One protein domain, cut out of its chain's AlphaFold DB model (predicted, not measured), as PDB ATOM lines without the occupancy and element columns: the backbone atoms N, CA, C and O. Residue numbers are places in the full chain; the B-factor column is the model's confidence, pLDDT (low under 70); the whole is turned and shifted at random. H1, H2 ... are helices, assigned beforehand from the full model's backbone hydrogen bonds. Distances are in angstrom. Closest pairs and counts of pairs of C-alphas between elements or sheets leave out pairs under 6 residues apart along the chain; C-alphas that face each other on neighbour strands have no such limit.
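This is residues 506 to 517 and 538 to 572 of the 572 residues of a protein of Friedmanniomyces endolithicus (UniProt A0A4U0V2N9). Two helices, H3 and H4, cross nearly at a right angle with a loop, residues 557 to 562, joining them, and the short helix H2 sits near both just before H3 begins. H1 lies off by itself beyond a cut in the printed part, and its residues 510 to 517 stand free at one end of an elongated outline. The printed part has 47 residues with four named helices, H1, H2, H3 and H4 in that order, and no named strand; the class is all helix. It is only just loose, close to compact, with a radius of gyration of the C-alphas of 11.5 A, and it spans 33 by 19 by 17 A.

Start at the first residues, where you find H1, residues 507 to 517, which touches no helix. Past the cut comes H2, residues 541 to 545, apart from H1. A tight link of one residue, Asn 546, leads into H3, residues 547 to 556, which is also apart from H1. H2 and H3 are close but not clearly touching; look at the C-alphas of Thr 543 and Tyr 550, their closest, 7.1 A apart. A short link of 6 residues then brings you to H4, residues 563 to 570. H3 and H4 touch, with the closest C-alphas those of Met 553 and Ile 566, 7.0 A apart. Their lines stand at 86 degrees, about perpendicular. H2 and H4 are close but not clearly touching, the closest C-alphas being those of Thr 543 and Glu 567, 7.9 A apart. H1 and H4 are apart. In H1, H2, H3 and H4, every backbone O i to N i+4 pair is within hydrogen-bond range.

Find C-alpha 507 at (289.842, 306.763, 406.338); from there H1 runs 15.5 A to C-alpha 517 at (289.493, 301.316, 391.864). H2, residues 541 to 545, measures 6.4 A from first to last C-alpha. H3 begins at C-alpha 547 at (292.140, 323.057, 395.004) and runs 14.0 A to C-alpha 556. H4 covers 10.1 A from C-alpha 563 and ends at C-alpha 570 at (301.208, 316.816, 400.412).

The two C-alphas farthest apart are those of Gly 515 and Val 558, at 33.4 A. Residues 518 to 537 are not printed, and C-alphas 517 and 538 stand 14.6 A apart across this cut, which falls in the link from H1 to H2. None of the links printed whole is long. Read the B-factor column for the pLDDT: its mean over the printed part is 77.7, and it is under 70 in residues 506 to 517 and 538 to 542. H1 has a mean of 52 and H3 of 96. The printed part ends at Arg 572, the chain's last residue.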
ATOM      1  N   LYS A 506     288.894 311.320 405.022       67.38
ATOM      2  CA  LYS A 506     288.620 310.410 406.143       67.38
ATOM      3  C   LYS A 506     288.966 308.986 405.715       67.38
ATOM      4  O   LYS A 506     288.688 308.644 404.568       67.38
ATOM      5  N   ASP A 507     289.461 308.156 406.628       56.59
ATOM      6  CA  ASP A 507     289.842 306.763 406.338       56.59
ATOM      7  C   ASP A 507     288.727 305.977 405.608       56.59
ATOM      8  O   ASP A 507     288.990 305.269 404.639       56.59
ATOM      9  N   ASP A 508     287.457 306.215 405.960       54.75
ATOM     10  CA  ASP A 508     286.284 305.614 405.298       54.75
ATOM     11  C   ASP A 508     286.097 306.036 403.822       54.75
ATOM     12  O   ASP A 508     285.532 305.294 403.015       54.75
ATOM     13  N   GLU A 509     286.518 307.252 403.450       56.88
ATOM     14  CA  GLU A 509     286.500 307.741 402.062       56.88
ATOM     15  C   GLU A 509     287.710 307.221 401.270       56.88
ATOM     16  O   GLU A 509     287.584 306.979 400.070       56.88
ATOM     17  N   MET A 510     288.852 307.008 401.933       55.19
ATOM     18  CA  MET A 510     290.030 306.356 401.350       55.19
ATOM     19  C   MET A 510     289.744 304.888 401.015       55.19
ATOM     20  O   MET A 510     289.957 304.481 399.875       55.19
ATOM     21  N   ALA A 511     289.148 304.135 401.945       52.16
ATOM     22  CA  ALA A 511     288.768 302.736 401.736       52.16
ATOM     23  C   ALA A 511     287.749 302.560 400.591       52.16
ATOM     24  O   ALA A 511     287.802 301.590 399.836       52.16
ATOM     25  N   LYS A 512     286.832 303.523 400.409       53.06
ATOM     26  CA  LYS A 512     285.917 303.544 399.253       53.06
ATOM     27  C   LYS A 512     286.623 303.855 397.936       53.06
ATOM     28  O   LYS A 512     286.200 303.337 396.911       53.06
ATOM     29  N   ARG A 513     287.676 304.676 397.952       54.12
ATOM     30  CA  ARG A 513     288.468 305.014 396.760       54.12
ATOM     31  C   ARG A 513     289.289 303.810 396.290       54.12
ATOM     32  O   ARG A 513     289.265 303.502 395.105       54.12
ATOM     33  N   GLU A 514     289.908 303.085 397.222       50.28
ATOM     34  CA  GLU A 514     290.571 301.803 396.940       50.28
ATOM     35  C   GLU A 514     289.563 300.741 396.465       50.28
ATOM     36  O   GLU A 514     289.817 300.020 395.501       50.28
ATOM     37  N   GLY A 515     288.372 300.692 397.077       45.75
ATOM     38  CA  GLY A 515     287.284 299.799 396.671       45.75
ATOM     39  C   GLY A 515     286.701 300.095 395.281       45.75
ATOM     40  O   GLY A 515     286.430 299.166 394.526       45.75
ATOM     41  N   GLU A 516     286.525 301.366 394.905       47.25
ATOM     42  CA  GLU A 516     286.055 301.770 393.568       47.25
ATOM     43  C   GLU A 516     287.118 301.542 392.478       47.25
ATOM     44  O   GLU A 516     286.765 301.170 391.358       47.25
ATOM     45  N   GLU A 517     288.413 301.691 392.789       45.78
ATOM     46  CA  GLU A 517     289.493 301.316 391.864       45.78
ATOM     47  C   GLU A 517     289.538 299.798 391.625       45.78
ATOM     48  O   GLU A 517     289.663 299.374 390.473       45.78
ATOM     49  N   LYS A 538     291.960 313.787 384.805       45.38
ATOM     50  CA  LYS A 538     290.823 314.397 385.531       45.38
ATOM     51  C   LYS A 538     291.081 314.466 387.039       45.38
ATOM     52  O   LYS A 538     291.209 313.410 387.650       45.38
ATOM     53  N   PRO A 539     291.106 315.674 387.644       54.16
ATOM     54  CA  PRO A 539     291.268 315.817 389.086       54.16
ATOM     55  C   PRO A 539     290.108 315.130 389.809       54.16
ATOM     56  O   PRO A 539     288.934 315.325 389.459       54.16
ATOM     57  N   GLY A 540     290.447 314.324 390.814       65.19
ATOM     58  CA  GLY A 540     289.478 313.626 391.646       65.19
ATOM     59  C   GLY A 540     288.607 314.599 392.447       65.19
ATOM     60  O   GLY A 540     288.887 315.794 392.571       65.19
ATOM     61  N   LYS A 541     287.525 314.086 393.042       66.62
ATOM     62  CA  LYS A 541     286.643 314.873 393.928       66.62
ATOM     63  C   LYS A 541     287.419 315.508 395.094       66.62
ATOM     64  O   LYS A 541     287.095 316.618 395.508       66.62
ATOM     65  N   HIS A 542     288.455 314.823 395.584       68.94
ATOM     66  CA  HIS A 542     289.339 315.313 396.638       68.94
ATOM     67  C   HIS A 542     290.213 316.489 396.187       68.94
ATOM     68  O   HIS A 542     290.247 317.522 396.852       68.94
ATOM     69  N   THR A 543     290.842 316.366 395.018       75.69
ATOM     70  CA  THR A 543     291.654 317.417 394.395       75.69
ATOM     71  C   THR A 543     290.858 318.713 394.263       75.69
ATOM     72  O   THR A 543     291.331 319.783 394.629       75.69
ATOM     73  N   LYS A 544     289.592 318.609 393.837       80.88
ATOM     74  CA  LYS A 544     288.681 319.759 393.734       80.88
ATOM     75  C   LYS A 544     288.337 320.381 395.090       80.88
ATOM     76  O   LYS A 544     288.140 321.588 395.164       80.88
ATOM     77  N   ARG A 545     288.246 319.579 396.157       85.38
ATOM     78  CA  ARG A 545     287.932 320.055 397.517       85.38
ATOM     79  C   ARG A 545     289.059 320.909 398.100       85.38
ATOM     80  O   ARG A 545     288.763 321.883 398.778       85.38
ATOM     81  N   ASN A 546     290.308 320.549 397.812       92.81
ATOM     82  CA  ASN A 546     291.514 321.209 398.320       92.81
ATOM     83  C   ASN A 546     292.279 321.941 397.202       92.81
ATOM     84  O   ASN A 546     293.506 322.040 397.233       92.81
ATOM     85  N   MET A 547     291.553 322.448 396.199       93.69
ATOM     86  CA  MET A 547     292.140 323.057 395.004       93.69
ATOM     87  C   MET A 547     293.124 324.204 395.309       93.69
ATOM     88  O   MET A 547     294.171 324.235 394.659       93.69
ATOM     89  N   PRO A 548     292.875 325.110 396.286       95.88
ATOM     90  CA  PRO A 548     293.842 326.153 396.638       95.88
ATOM     91  C   PRO A 548     295.202 325.596 397.073       95.88
ATOM     92  O   PRO A 548     296.226 326.056 396.573       95.88
ATOM     93  N   TRP A 549     295.215 324.563 397.925       96.69
ATOM     94  CA  TRP A 549     296.441 323.905 398.390       96.69
ATOM     95  C   TRP A 549     297.214 323.241 397.256       96.69
ATOM     96  O   TRP A 549     298.393 323.515 397.059       96.69
ATOM     97  N   TYR A 550     296.546 322.418 396.451       95.69
ATOM     98  CA  TYR A 550     297.231 321.716 395.368       95.69
ATOM     99  C   TYR A 550     297.714 322.659 394.264       95.69
ATOM    100  O   TYR A 550     298.777 322.436 393.690       95.69
ATOM    101  N   THR A 551     296.980 323.743 393.996       96.25
ATOM    102  CA  THR A 551     297.428 324.793 393.071       96.25
ATOM    103  C   THR A 551     298.645 325.526 393.620       96.25
ATOM    104  O   THR A 551     299.585 325.769 392.869       96.25
ATOM    105  N   PHE A 552     298.652 325.841 394.917       97.31
ATOM    106  CA  PHE A 552     299.801 326.436 395.593       97.31
ATOM    107  C   PHE A 552     301.047 325.558 395.477       97.31
ATOM    108  O   PHE A 552     302.060 326.031 394.972       97.31
ATOM    109  N   MET A 553     300.947 324.264 395.784       96.88
ATOM    110  CA  MET A 553     302.074 323.337 395.636       96.88
ATOM    111  C   MET A 553     302.543 323.205 394.185       96.88
ATOM    112  O   MET A 553     303.736 323.266 393.900       96.88
ATOM    113  N   ARG A 554     301.619 323.084 393.228       95.94
ATOM    114  CA  ARG A 554     301.974 322.986 391.806       95.94
ATOM    115  C   ARG A 554     302.720 324.231 391.314       95.94
ATOM    116  O   ARG A 554     303.687 324.111 390.560       95.94
ATOM    117  N   ARG A 555     302.289 325.414 391.767       96.06
ATOM    118  CA  ARG A 555     302.927 326.693 391.436       96.06
ATOM    119  C   ARG A 555     304.289 326.843 392.099       96.06
ATOM    120  O   ARG A 555     305.228 327.207 391.395       96.06
ATOM    121  N   ALA A 556     304.407 326.464 393.372       96.12
ATOM    122  CA  ALA A 556     305.659 326.472 394.122       96.12
ATOM    123  C   ALA A 556     306.764 325.678 393.428       96.12
ATOM    124  O   ALA A 556     307.882 326.168 393.283       96.12
ATOM    125  N   PHE A 557     306.423 324.500 392.902       95.12
ATOM    126  CA  PHE A 557     307.335 323.644 392.143       95.12
ATOM    127  C   PHE A 557     307.403 323.984 390.646       95.12
ATOM    128  O   PHE A 557     307.899 323.182 389.857       95.12
ATOM    129  N   VAL A 558     306.907 325.148 390.221       95.12
ATOM    130  CA  VAL A 558     306.972 325.634 388.832       95.12
ATOM    131  C   VAL A 558     306.489 324.580 387.825       95.12
ATOM    132  O   VAL A 558     307.115 324.334 386.798       95.12
ATOM    133  N   GLU A 559     305.385 323.894 388.136       93.00
ATOM    134  CA  GLU A 559     304.775 322.873 387.266       93.00
ATOM    135  C   GLU A 559     305.677 321.655 386.955       93.00
ATOM    136  O   GLU A 559     305.391 320.876 386.040       93.00
ATOM    137  N   THR A 560     306.777 321.474 387.694       90.94
ATOM    138  CA  THR A 560     307.714 320.358 387.483       90.94
ATOM    139  C   THR A 560     307.244 319.057 388.138       90.94
ATOM    140  O   THR A 560     307.543 317.983 387.615       90.94
ATOM    141  N   LYS A 561     306.459 319.135 389.225       88.56
ATOM    142  CA  LYS A 561     305.850 317.969 389.883       88.56
ATOM    143  C   LYS A 561     304.464 317.644 389.302       88.56
ATOM    144  O   LYS A 561     303.628 318.546 389.184       88.56
ATOM    145  N   PRO A 562     304.183 316.376 388.944       88.06
ATOM    146  CA  PRO A 562     302.848 315.939 388.553       88.06
ATOM    147  C   PRO A 562     301.881 315.990 389.745       88.06
ATOM    148  O   PRO A 562     302.286 315.909 390.904       88.06
ATOM    149  N   ILE A 563     300.582 316.122 389.461       85.31
ATOM    150  CA  ILE A 563     299.562 316.283 390.507       85.31
ATOM    151  C   ILE A 563     299.469 315.056 391.417       85.31
ATOM    152  O   ILE A 563     299.209 315.204 392.602       85.31
ATOM    153  N   GLU A 564     299.723 313.861 390.887       86.44
ATOM    154  CA  GLU A 564     299.686 312.609 391.640       86.44
ATOM    155  C   GLU A 564     300.772 312.572 392.726       86.44
ATOM    156  O   GLU A 564     300.483 312.234 393.869       86.44
ATOM    157  N   GLU A 565     301.991 313.013 392.397       89.19
ATOM    158  CA  GLU A 565     303.103 313.124 393.353       89.19
ATOM    159  C   GLU A 565     302.818 314.199 394.410       89.19
ATOM    160  O   GLU A 565     303.079 314.004 395.595       89.19
ATOM    161  N   ILE A 566     302.212 315.320 394.003       90.56
ATOM    162  CA  ILE A 566     301.779 316.364 394.938       90.56
ATOM    163  C   ILE A 566     300.703 315.825 395.895       90.56
ATOM    164  O   ILE A 566     300.741 316.115 397.090       90.56
ATOM    165  N   GLU A 567     299.730 315.060 395.400       88.69
ATOM    166  CA  GLU A 567     298.692 314.448 396.236       88.69
ATOM    167  C   GLU A 567     299.273 313.424 397.213       88.69
ATOM    168  O   GLU A 567     298.856 313.396 398.369       88.69
ATOM    169  N   GLU A 568     300.237 312.616 396.782       87.81
ATOM    170  CA  GLU A 568     300.895 311.624 397.631       87.81
ATOM    171  C   GLU A 568     301.730 312.278 398.741       87.81
ATOM    172  O   GLU A 568     301.599 311.915 399.912       87.81
ATOM    173  N   GLN A 569     302.546 313.273 398.379       88.56
ATOM    174  CA  GLN A 569     303.495 313.927 399.281       88.56
ATOM    175  C   GLN A 569     302.819 314.946 400.211       88.56
ATOM    176  O   GLN A 569     303.204 315.075 401.371       88.56
ATOM    177  N   PHE A 570     301.801 315.662 399.723       90.69
ATOM    178  CA  PHE A 570     301.208 316.816 400.412       90.69
ATOM    179  C   PHE A 570     299.701 316.684 400.673       90.69
ATOM    180  O   PHE A 570     299.066 317.627 401.149       90.69
ATOM    181  N   GLY A 571     299.083 315.556 400.321       84.12
ATOM    182  CA  GLY A 571     297.639 315.344 400.448       84.12
ATOM    183  C   GLY A 571     297.173 314.739 401.770       84.12
ATOM    184  O   GLY A 571     295.989 314.410 401.868       84.12
ATOM    185  N   ARG A 572     298.067 314.579 402.746       75.94
ATOM    186  CA  ARG A 572     297.747 314.059 404.080       75.94
ATOM    187  C   ARG A 572     297.418 315.183 405.048       75.94
ATOM    188  O   ARG A 572     298.030 316.271 404.915       75.94
TER     189      ARG A 572